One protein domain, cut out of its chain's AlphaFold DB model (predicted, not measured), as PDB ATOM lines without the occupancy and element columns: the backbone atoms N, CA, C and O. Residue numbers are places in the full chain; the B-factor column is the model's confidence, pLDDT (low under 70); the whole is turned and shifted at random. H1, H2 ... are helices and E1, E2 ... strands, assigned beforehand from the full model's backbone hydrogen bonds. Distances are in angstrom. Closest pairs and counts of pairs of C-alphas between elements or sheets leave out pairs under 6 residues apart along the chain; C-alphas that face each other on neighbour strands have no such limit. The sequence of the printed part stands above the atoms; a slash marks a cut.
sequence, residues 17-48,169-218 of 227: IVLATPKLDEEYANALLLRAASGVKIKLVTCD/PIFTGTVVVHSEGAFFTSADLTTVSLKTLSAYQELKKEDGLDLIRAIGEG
ATOM      1  N   ILE A  17     123.834  24.830 162.758       84.19
ATOM      2  CA  ILE A  17     122.719  23.962 162.370       84.19
ATOM      3  C   ILE A  17     123.267  22.608 161.923       84.19
ATOM      4  O   ILE A  17     124.039  22.519 160.970       84.19
ATOM      5  N   VAL A  18     122.840  21.531 162.576       86.06
ATOM      6  CA  VAL A  18     123.024  20.169 162.061       86.06
ATOM      7  C   VAL A  18     121.645  19.640 161.713       86.06
ATOM      8  O   VAL A  18     120.782  19.519 162.577       86.06
ATOM      9  N   LEU A  19     121.422  19.374 160.434       87.38
ATOM     10  CA  LEU A  19     120.124  19.018 159.886       87.38
ATOM     11  C   LEU A  19     120.212  17.635 159.252       87.38
ATOM     12  O   LEU A  19     121.017  17.438 158.348       87.38
ATOM     13  N   ALA A  20     119.360  16.706 159.672       86.44
ATOM     14  CA  ALA A  20     119.084  15.483 158.938       86.44
ATOM     15  C   ALA A  20     117.675  15.555 158.352       86.44
ATOM     16  O   ALA A  20     116.721  15.712 159.105       86.44
ATOM     17  N   THR A  21     117.532  15.451 157.031       86.69
ATOM     18  CA  THR A  21     116.222  15.390 156.360       86.69
ATOM     19  C   THR A  21     116.267  14.446 155.162       86.69
ATOM     20  O   THR A  21     117.235  14.489 154.395       86.69
ATOM     21  N   PRO A  22     115.255  13.594 154.951       85.00
ATOM     22  CA  PRO A  22     115.267  12.658 153.836       85.00
ATOM     23  C   PRO A  22     114.967  13.334 152.494       85.00
ATOM     24  O   PRO A  22     115.409  12.843 151.454       85.00
ATOM     25  N   LYS A  23     114.265  14.475 152.517       86.50
ATOM     26  CA  LYS A  23     113.899  15.264 151.338       86.50
ATOM     27  C   LYS A  23     113.979  16.762 151.631       86.50
ATOM     28  O   LYS A  23     113.745  17.176 152.770       86.50
ATOM     29  N   LEU A  24     114.315  17.558 150.620       85.50
ATOM     30  CA  LEU A  24     114.262  19.021 150.662       85.50
ATOM     31  C   LEU A  24     113.404  19.564 149.519       85.50
ATOM     32  O   LEU A  24     113.213  18.910 148.493       85.50
ATOM     33  N   ASP A  25     112.907  20.782 149.695       85.62
ATOM     34  CA  ASP A  25     112.393  21.597 148.601       85.62
ATOM     35  C   ASP A  25     113.371  22.726 148.237       85.62
ATOM     36  O   ASP A  25     114.381  22.969 148.909       85.62
ATOM     37  N   GLU A  26     113.071  23.404 147.130       86.25
ATOM     38  CA  GLU A  26     113.876  24.507 146.608       86.25
ATOM     39  C   GLU A  26     113.984  25.670 147.606       86.25
ATOM     40  O   GLU A  26     115.048  26.275 147.745       86.25
ATOM     41  N   GLU A  27     112.900  25.984 148.319       84.75
ATOM     42  CA  GLU A  27     112.868  27.085 149.282       84.75
ATOM     43  C   GLU A  27     113.821  26.818 150.452       84.75
ATOM     44  O   GLU A  27     114.648  27.675 150.788       84.75
ATOM     45  N   TYR A  28     113.780  25.613 151.029       84.31
ATOM     46  CA  TYR A  28     114.685  25.209 152.100       84.31
ATOM     47  C   TYR A  28     116.131  25.086 151.616       84.31
ATOM     48  O   TYR A  28     117.039  25.539 152.317       84.31
ATOM     49  N   ALA A  29     116.372  24.539 150.421       89.06
ATOM     50  CA  ALA A  29     117.717  24.461 149.854       89.06
ATOM     51  C   ALA A  29     118.335  25.860 149.667       89.06
ATOM     52  O   ALA A  29     119.462  26.110 150.103       89.06
ATOM     53  N   ASN A  30     117.577  26.805 149.104       88.81
ATOM     54  CA  ASN A  30     118.018  28.190 148.949       88.81
ATOM     55  C   ASN A  30     118.230  28.887 150.300       88.81
ATOM     56  O   ASN A  30     119.214  29.611 150.470       88.81
ATOM     57  N   ALA A  31     117.361  28.644 151.285       87.56
ATOM     58  CA  ALA A  31     117.514  29.199 152.628       87.56
ATOM     59  C   ALA A  31     118.793  28.698 153.323       87.56
ATOM     60  O   ALA A  31     119.510  29.495 153.933       87.56
ATOM     61  N   LEU A  32     119.113  27.403 153.203       90.19
ATOM     62  CA  LEU A  32     120.356  26.829 153.730       90.19
ATOM     63  C   LEU A  32     121.585  27.435 153.042       90.19
ATOM     64  O   LEU A  32     122.547  27.796 153.719       90.19
ATOM     65  N   LEU A  33     121.545  27.611 151.719       92.69
ATOM     66  CA  LEU A  33     122.640  28.228 150.972       92.69
ATOM     67  C   LEU A  33     122.875  29.687 151.393       92.69
ATOM     68  O   LEU A  33     124.012  30.074 151.656       92.69
ATOM     69  N   LEU A  34     121.807  30.483 151.507       90.38
ATOM     70  CA  LEU A  34     121.876  31.881 151.947       90.38
ATOM     71  C   LEU A  34     122.463  31.998 153.363       90.38
ATOM     72  O   LEU A  34     123.248  32.899 153.667       90.38
ATOM     73  N   ARG A  35     122.094  31.061 154.238       88.44
ATOM     74  CA  ARG A  35     122.594  30.990 155.612       88.44
ATOM     75  C   ARG A  35     124.071  30.619 155.663       88.44
ATOM     76  O   ARG A  35     124.827  31.298 156.354       88.44
ATOM     77  N   ALA A  36     124.489  29.627 154.881       90.81
ATOM     78  CA  ALA A  36     125.899  29.278 154.739       90.81
ATOM     79  C   ALA A  36     126.719  30.452 154.184       90.81
ATOM     80  O   ALA A  36     127.788  30.747 154.704       90.81
ATOM     81  N   ALA A  37     126.189  31.176 153.193       91.44
ATOM     82  CA  ALA A  37     126.803  32.387 152.641       91.44
ATOM     83  C   ALA A  37     126.942  33.530 153.663       91.44
ATOM     84  O   ALA A  37     127.789  34.401 153.494       91.44
ATOM     85  N   SER A  38     126.133  33.519 154.725       88.94
ATOM     86  CA  SER A  38     126.205  34.475 155.838       88.94
ATOM     87  C   SER A  38     127.144  34.021 156.970       88.94
ATOM     88  O   SER A  38     127.223  34.694 157.996       88.94
ATOM     89  N   GLY A  39     127.819  32.876 156.818       87.94
ATOM     90  CA  GLY A  39     128.762  32.319 157.794       87.94
ATOM     91  C   GLY A  39     128.156  31.437 158.887       87.94
ATOM     92  O   GLY A  39     128.824  31.124 159.870       87.94
ATOM     93  N   VAL A  40     126.897  31.016 158.734       88.25
ATOM     94  CA  VAL A  40     126.269  30.040 159.640       88.25
ATOM     95  C   VAL A  40     126.775  28.646 159.292       88.25
ATOM     96  O   VAL A  40     126.611  28.210 158.152       88.25
ATOM     97  N   LYS A  41     127.340  27.920 160.264       90.06
ATOM     98  CA  LYS A  41     127.805  26.547 160.032       90.06
ATOM     99  C   LYS A  41     126.617  25.603 159.931       90.06
ATOM    100  O   LYS A  41     125.820  25.481 160.858       90.06
ATOM    101  N   ILE A  42     126.524  24.913 158.807       90.88
ATOM    102  CA  ILE A  42     125.448  24.011 158.439       90.88
ATOM    103  C   ILE A  42     126.058  22.675 158.050       90.88
ATOM    104  O   ILE A  42     126.819  22.581 157.087       90.88
ATOM    105  N   LYS A  43     125.664  21.626 158.764       92.06
ATOM    106  CA  LYS A  43     125.910  20.246 158.359       92.06
ATOM    107  C   LYS A  43     124.587  19.600 157.979       92.06
ATOM    108  O   LYS A  43     123.750  19.354 158.842       92.06
ATOM    109  N   LEU A  44     124.408  19.343 156.691       91.75
ATOM    110  CA  LEU A  44     123.239  18.687 156.129       91.75
ATOM    111  C   LEU A  44     123.533  17.202 155.914       91.75
ATOM    112  O   LEU A  44     124.455  16.848 155.189       91.75
ATOM    113  N   VAL A  45     122.719  16.339 156.502       90.56
ATOM    114  CA  VAL A  45     122.688  14.897 156.271       90.56
ATOM    115  C   VAL A  45     121.393  14.590 155.528       90.56
ATOM    116  O   VAL A  45     120.302  14.817 156.045       90.56
ATOM    117  N   THR A  46     121.474  14.124 154.290       91.44
ATOM    118  CA  THR A  46     120.270  13.897 153.484       91.44
ATOM    119  C   THR A  46     120.413  12.686 152.587       91.44
ATOM    120  O   THR A  46     121.525  12.321 152.225       91.44
ATOM    121  N   CYS A  47     119.291  12.055 152.244       89.38
ATOM    122  CA  CYS A  47     119.223  11.065 151.169       89.38
ATOM    123  C   CYS A  47     118.591  11.634 149.885       89.38
ATOM    124  O   CYS A  47     118.343  10.884 148.935       89.38
ATOM    125  N   ASP A  48     118.325  12.946 149.846       90.44
ATOM    126  CA  ASP A  48     117.796  13.636 148.676       90.44
ATOM    127  C   ASP A  48     118.819  13.605 147.528       90.44
ATOM    128  O   ASP A  48     119.988  13.980 147.681       90.44
ATOM    129  N   PRO A 169     122.182   6.943 153.706       84.19
ATOM    130  CA  PRO A 169     121.198   5.943 153.295       84.19
ATOM    131  C   PRO A 169     119.772   6.424 153.597       84.19
ATOM    132  O   PRO A 169     119.580   7.299 154.427       84.19
ATOM    133  N   ILE A 170     118.767   5.851 152.931       84.06
ATOM    134  CA  ILE A 170     117.358   6.261 153.077       84.06
ATOM    135  C   ILE A 170     116.909   6.148 154.543       84.06
ATOM    136  O   ILE A 170     117.044   5.083 155.150       84.06
ATOM    137  N   PHE A 171     116.337   7.228 155.077       82.31
ATOM    138  CA  PHE A 171     115.737   7.310 156.412       82.31
ATOM    139  C   PHE A 171     114.400   8.062 156.356       82.31
ATOM    140  O   PHE A 171     113.996   8.541 155.299       82.31
ATOM    141  N   THR A 172     113.706   8.141 157.488       78.12
ATOM    142  CA  THR A 172     112.423   8.841 157.628       78.12
ATOM    143  C   THR A 172     112.485   9.843 158.769       78.12
ATOM    144  O   THR A 172     113.068   9.545 159.814       78.12
ATOM    145  N   GLY A 173     111.821  10.986 158.594       75.56
ATOM    146  CA  GLY A 173     111.762  12.047 159.591       75.56
ATOM    147  C   GLY A 173     112.952  13.003 159.538       75.56
ATOM    148  O   GLY A 173     114.029  12.677 159.041       75.56
ATOM    149  N   THR A 174     112.740  14.203 160.061       81.69
ATOM    150  CA  THR A 174     113.714  15.292 160.082       81.69
ATOM    151  C   THR A 174     114.196  15.528 161.508       81.69
ATOM    152  O   THR A 174     113.394  15.689 162.429       81.69
ATOM    153  N   VAL A 175     115.513  15.608 161.689       82.62
ATOM    154  CA  VAL A 175     116.149  16.041 162.939       82.62
ATOM    155  C   VAL A 175     116.844  17.371 162.687       82.62
ATOM    156  O   VAL A 175     117.686  17.469 161.798       82.62
ATOM    157  N   VAL A 176     116.536  18.390 163.484       81.81
ATOM    158  CA  VAL A 176     117.211  19.693 163.436       81.81
ATOM    159  C   VAL A 176     117.859  19.956 164.782       81.81
ATOM    160  O   VAL A 176     117.168  20.112 165.783       81.81
ATOM    161  N   VAL A 177     119.184  20.021 164.817       81.88
ATOM    162  CA  VAL A 177     119.961  20.379 166.006       81.88
ATOM    163  C   VAL A 177     120.496  21.791 165.836       81.88
ATOM    164  O   VAL A 177     121.078  22.120 164.801       81.88
ATOM    165  N   HIS A 178     120.339  22.611 166.869       79.62
ATOM    166  CA  HIS A 178     120.850  23.976 166.917       79.62
ATOM    167  C   HIS A 178     121.543  24.273 168.252       79.62
ATOM    168  O   HIS A 178     121.728  23.403 169.104       79.62
ATOM    169  N   SER A 179     121.993  25.516 168.424       71.38
ATOM    170  CA  SER A 179     122.730  25.967 169.609       71.38
ATOM    171  C   SER A 179     121.967  25.770 170.925       71.38
ATOM    172  O   SER A 179     122.590  25.419 171.925       71.38
ATOM    173  N   GLU A 180     120.647  25.952 170.911       71.19
ATOM    174  CA  GLU A 180     119.786  25.975 172.103       71.19
ATOM    175  C   GLU A 180     119.037  24.653 172.353       71.19
ATOM    176  O   GLU A 180     118.446  24.486 173.417       71.19
ATOM    177  N   GLY A 181     119.071  23.694 171.420       75.44
ATOM    178  CA  GLY A 181     118.314  22.447 171.542       75.44
ATOM    179  C   GLY A 181     118.293  21.607 170.267       75.44
ATOM    180  O   GLY A 181     119.063  21.839 169.332       75.44
ATOM    181  N   ALA A 182     117.423  20.602 170.245       77.94
ATOM    182  CA  ALA A 182     117.161  19.791 169.069       77.94
ATOM    183  C   ALA A 182     115.660  19.531 168.912       77.94
ATOM    184  O   ALA A 182     114.925  19.434 169.893       77.94
ATOM    185  N   PHE A 183     115.214  19.379 167.670       77.94
ATOM    186  CA  PHE A 183     113.835  19.048 167.339       77.94
ATOM    187  C   PHE A 183     113.797  17.855 166.399       77.94
ATOM    188  O   PHE A 183     114.528  17.814 165.407       77.94
ATOM    189  N   PHE A 184     112.916  16.909 166.701       78.12
ATOM    190  CA  PHE A 184     112.585  15.806 165.815       78.12
ATOM    191  C   PHE A 184     111.154  15.947 165.313       78.12
ATOM    192  O   PHE A 184     110.233  16.260 166.072       78.12
ATOM    193  N   THR A 185     110.980  15.690 164.025       74.00
ATOM    194  CA  THR A 185     109.674  15.565 163.394       74.00
ATOM    195  C   THR A 185     109.654  14.334 162.503       74.00
ATOM    196  O   THR A 185     110.631  14.008 161.836       74.00
ATOM    197  N   SER A 186     108.517  13.650 162.468       66.62
ATOM    198  CA  SER A 186     108.282  12.538 161.538       66.62
ATOM    199  C   SER A 186     108.101  12.998 160.085       66.62
ATOM    200  O   SER A 186     108.140  12.170 159.180       66.62
ATOM    201  N   ALA A 187     107.921  14.302 159.860       66.62
ATOM    202  CA  ALA A 187     107.725  14.883 158.541       66.62
ATOM    203  C   ALA A 187     109.041  15.311 157.878       66.62
ATOM    204  O   ALA A 187     109.981  15.763 158.535       66.62
ATOM    205  N   ASP A 188     109.069  15.236 156.552       66.06
ATOM    206  CA  ASP A 188     110.151  15.766 155.721       66.06
ATOM    207  C   ASP A 188     110.089  17.302 155.672       66.06
ATOM    208  O   ASP A 188     109.019  17.884 155.876       66.06
ATOM    209  N   LEU A 189     111.194  17.978 155.346       64.12
ATOM    210  CA  LEU A 189     111.208  19.428 155.100       64.12
ATOM    211  C   LEU A 189     110.658  19.761 153.711       64.12
ATOM    212  O   LEU A 189     111.397  20.085 152.782       64.12
ATOM    213  N   THR A 190     109.337  19.680 153.583       60.06
ATOM    214  CA  THR A 190     108.609  20.160 152.409       60.06
ATOM    215  C   THR A 190     107.513  21.121 152.845       60.06
ATOM    216  O   THR A 190     106.852  20.919 153.866       60.06
ATOM    217  N   THR A 191     107.278  22.155 152.048       54.25
ATOM    218  CA  THR A 191     106.226  23.170 152.245       54.25
ATOM    219  C   THR A 191     104.822  22.598 152.512       54.25
ATOM    220  O   THR A 191     103.992  23.261 153.138       54.25
ATOM    221  N   VAL A 192     104.541  21.364 152.078       51.38
ATOM    222  CA  VAL A 192     103.238  20.696 152.247       51.38
ATOM    223  C   VAL A 192     103.114  19.973 153.596       51.38
ATOM    224  O   VAL A 192     102.051  20.019 154.218       51.38
ATOM    225  N   SER A 193     104.180  19.330 154.080       51.03
ATOM    226  CA  SER A 193     104.115  18.418 155.235       51.03
ATOM    227  C   SER A 193     104.046  19.141 156.585       51.03
ATOM    228  O   SER A 193     103.350  18.680 157.482       51.03
ATOM    229  N   LEU A 194     104.671  20.314 156.734       49.69
ATOM    230  CA  LEU A 194     104.656  21.067 158.002       49.69
ATOM    231  C   LEU A 194     103.266  21.599 158.389       49.69
ATOM    232  O   LEU A 194     102.990  21.813 159.567       49.69
ATOM    233  N   LYS A 195     102.364  21.782 157.415       45.75
ATOM    234  CA  LYS A 195     100.974  22.200 157.667       45.75
ATOM    235  C   LYS A 195     100.066  21.054 158.125       45.75
ATOM    236  O   LYS A 195      98.943  21.311 158.552       45.75
ATOM    237  N   THR A 196     100.518  19.800 158.043       43.97
ATOM    238  CA  THR A 196      99.709  18.614 158.359       43.97
ATOM    239  C   THR A 196     100.340  17.815 159.497       43.97
ATOM    240  O   THR A 196     101.265  17.053 159.271       43.97
ATOM    241  N   LEU A 197      99.823  18.008 160.722       50.38
ATOM    242  CA  LEU A 197      99.995  17.145 161.911       50.38
ATOM    243  C   LEU A 197     101.334  16.385 161.986       50.38
ATOM    244  O   LEU A 197     101.384  15.160 162.069       50.38
ATOM    245  N   SER A 198     102.439  17.123 161.995       52.81
ATOM    246  CA  SER A 198     103.751  16.567 162.301       52.81
ATOM    247  C   SER A 198     103.886  16.386 163.813       52.81
ATOM    248  O   SER A 198     103.888  17.361 164.566       52.81
ATOM    249  N   ALA A 199     103.993  15.132 164.264       55.53
ATOM    250  CA  ALA A 199     104.390  14.831 165.634       55.53
ATOM    251  C   ALA A 199     105.772  15.449 165.884       55.53
ATOM    252  O   ALA A 199     106.726  15.151 165.164       55.53
ATOM    253  N   TYR A 200     105.836  16.337 166.870       63.75
ATOM    254  CA  TYR A 200     106.999  17.138 167.214       63.75
ATOM    255  C   TYR A 200     107.508  16.713 168.586       63.75
ATOM    256  O   TYR A 200     106.723  16.588 169.529       63.75
ATOM    257  N   GLN A 201     108.816  16.506 168.691       70.56
ATOM    258  CA  GLN A 201     109.467  16.207 169.956       70.56
ATOM    259  C   GLN A 201     110.685  17.111 170.133       70.56
ATOM    260  O   GLN A 201     111.608  17.096 169.315       70.56
ATOM    261  N   GLU A 202     110.683  17.893 171.212       74.06
ATOM    262  CA  GLU A 202     111.891  18.562 171.686       74.06
ATOM    263  C   GLU A 202     112.836  17.520 172.281       74.06
ATOM    264  O   GLU A 202     112.438  16.672 173.083       74.06
ATOM    265  N   LEU A 203     114.091  17.588 171.866       75.81
ATOM    266  CA  LEU A 203     115.163  16.709 172.299       75.81
ATOM    267  C   LEU A 203     116.276  17.546 172.919       75.81
ATOM    268  O   LEU A 203     116.493  18.711 172.563       75.81
ATOM    269  N   LYS A 204     117.045  16.929 173.817       81.50
ATOM    270  CA  LYS A 204     118.324  17.513 174.212       81.50
ATOM    271  C   LYS A 204     119.261  17.498 173.007       81.50
ATOM    272  O   LYS A 204     119.196  16.623 172.146       81.50
ATOM    273  N   LYS A 205     120.171  18.469 172.970       79.50
ATOM    274  CA  LYS A 205     121.164  18.608 171.898       79.50
ATOM    275  C   LYS A 205     121.978  17.326 171.677       79.50
ATOM    276  O   LYS A 205     122.243  16.968 170.536       79.50
ATOM    277  N   GLU A 206     122.360  16.658 172.762       81.06
ATOM    278  CA  GLU A 206     123.133  15.408 172.749       81.06
ATOM    279  C   GLU A 206     122.353  14.278 172.062       81.06
ATOM    280  O   GLU A 206     122.837  13.727 171.076       81.06
ATOM    281  N   ASP A 207     121.103  14.050 172.479       79.88
ATOM    282  CA  ASP A 207     120.215  13.037 171.894       79.88
ATOM    283  C   ASP A 207     119.981  13.279 170.391       79.88
ATOM    284  O   ASP A 207     119.995  12.352 169.581       79.88
ATOM    285  N   GLY A 208     119.807  14.546 169.993       79.31
ATOM    286  CA  GLY A 208     119.664  14.927 168.588       79.31
ATOM    287  C   GLY A 208     120.926  14.663 167.759       79.31
ATOM    288  O   GLY A 208     120.834  14.185 166.628       79.31
ATOM    289  N   LEU A 209     122.114  14.932 168.310       81.75
ATOM    290  CA  LEU A 209     123.383  14.634 167.636       81.75
ATOM    291  C   LEU A 209     123.604  13.128 167.480       81.75
ATOM    292  O   LEU A 209     124.077  12.695 166.427       81.75
ATOM    293  N   ASP A 210     123.245  12.339 168.488       82.81
ATOM    294  CA  ASP A 210     123.368  10.884 168.437       82.81
ATOM    295  C   ASP A 210     122.389  10.261 167.432       82.81
ATOM    296  O   ASP A 210     122.780   9.375 166.668       82.81
ATOM    297  N   LEU A 211     121.168  10.796 167.316       80.25
ATOM    298  CA  LEU A 211     120.225  10.439 166.247       80.25
ATOM    299  C   LEU A 211     120.793  10.729 164.852       80.25
ATOM    300  O   LEU A 211     120.749   9.866 163.976       80.25
ATOM    301  N   ILE A 212     121.374  11.913 164.636       81.75
ATOM    302  CA  ILE A 212     121.983  12.264 163.343       81.75
ATOM    303  C   ILE A 212     123.178  11.358 163.028       81.75
ATOM    304  O   ILE A 212     123.343  10.945 161.877       81.75
ATOM    305  N   ARG A 213     123.996  11.005 164.028       83.44
ATOM    306  CA  ARG A 213     125.086  10.030 163.858       83.44
ATOM    307  C   ARG A 213     124.550   8.659 163.463       83.44
ATOM    308  O   ARG A 213     125.051   8.076 162.506       83.44
ATOM    309  N   ALA A 214     123.505   8.177 164.133       80.75
ATOM    310  CA  ALA A 214     122.877   6.901 163.806       80.75
ATOM    311  C   ALA A 214     122.307   6.882 162.375       80.75
ATOM    312  O   ALA A 214     122.471   5.885 161.666       80.75
ATOM    313  N   ILE A 215     121.691   7.989 161.935       80.69
ATOM    314  CA  ILE A 215     121.211   8.184 160.555       80.69
ATOM    315  C   ILE A 215     122.382   8.156 159.566       80.69
ATOM    316  O   ILE A 215     122.337   7.421 158.579       80.69
ATOM    317  N   GLY A 216     123.449   8.909 159.844       74.00
ATOM    318  CA  GLY A 216     124.634   8.979 158.985       74.00
ATOM    319  C   GLY A 216     125.377   7.646 158.846       74.00
ATOM    320  O   GLY A 216     125.861   7.328 157.764       74.00
ATOM    321  N   GLU A 217     125.433   6.841 159.910       76.25
ATOM    322  CA  GLU A 217     126.064   5.512 159.919       76.25
ATOM    323  C   GLU A 217     125.158   4.396 159.362       76.25
ATOM    324  O   GLU A 217     125.601   3.257 159.220       76.25
ATOM    325  N   GLY A 218     123.890   4.690 159.048       62.81
ATOM    326  CA  GLY A 218     122.936   3.704 158.535       62.81
ATOM    327  C   GLY A 218     122.434   2.687 159.568       62.81
ATOM    328  O   GLY A 218     121.852   1.671 159.187       62.81
TER     329      GLY A 218
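AT A GLANCE: This is residues 17 to 48 and 169 to 218 of the 227 residues of an uncharacterized protein of Sulfodiicoccus acidiphilus (UniProt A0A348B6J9). A twisted sheet of five strands has one helix, H2, running slantwise over one face, while the other helix, H1, only grazes the sheet with its residues 32 to 36, near E2 and E1. A long stretch with no named element, residues 186 to 199, loops out between E4 and E5. The printed part has 82 residues, with E1, H1, E2, E3, E4, E5 and H2 in that order along the chain, and its class is mixed, helices and strands. The sheet's order is E2, E1, E3, E4, E5, with E2 and E1 parallel and the other neighbours antiparallel, a mixed sheet. The whole is compact, with a radius of gyration of the C-alphas of 12.2 A, and rounded, spanning 28 by 27 by 25 A.

HOW THE PARTS SIT: Begin with E1, residues 17 to 21, and look beside it for E2, residues 41 to 46: the two are parallel, at 12 degrees, with N 19 and O 43 2.8 A apart. Between them in the chain comes H1, residues 26 to 37, which makes a strand-helix-strand unit, two parallel neighbour strands with a helix between, whose crossover is right-handed. The closest C-alphas of H1 and E2 are those of Ala 36 and Ile 42, 6.5 A apart. On the other side of E1 find E3, residues 174 to 178, antiparallel at 178 degrees, with N 20 and O 175 2.8 A apart. E3, E4 at residues 182 to 185 and E5 at residues 200 to 203 form a meander, each strand the antiparallel neighbour of the one before. E3 and E4 are a hairpin with N 176 and O 183 2.8 A apart, and E4 and E5 are a hairpin with N 203 and O 182 2.8 A apart. H2, residues 205 to 216, is on one face of the sheet at a height of 8.1 A, two layers, helix over strands. It lies over E1 and E4 and only just over E3, where 3 of its 12 C-alphas fall, and stands at 44 degrees to E1 on the local plane, slantwise to the strands. Its closest C-alpha pair with E3 is Val 177 and Gly 208, 6.0 A apart. H1 and H2 are apart. In both, every O i to N i+4 pair is within hydrogen-bond range.

IN THESE COORDINATES: Find C-alpha 17 at (122.719, 23.962, 162.370), where E1 begins; it is 12.3 A long. H1 starts at C-alpha 26, (113.876, 24.507, 146.608), and runs 16.3 A. E2 is 16.1 A long, E3 13.2 A, E4 10.3 A and E5 9.6 A. H2 runs 16.5 A and ends at C-alpha 216, (124.634, 8.979, 158.985).

THE WHOLE: The two C-alphas farthest apart are those of Gly 39 and Leu 197, at 32.8 A. Residues 49 to 168 are not printed, and C-alphas 48 and 169 are 9.6 A apart across the cut. Of the links that are printed whole, E4 to E5 is long. Look for pLDDT under 70 at residues 186 to 200 and residue 218; the mean of the printed part is 78.2.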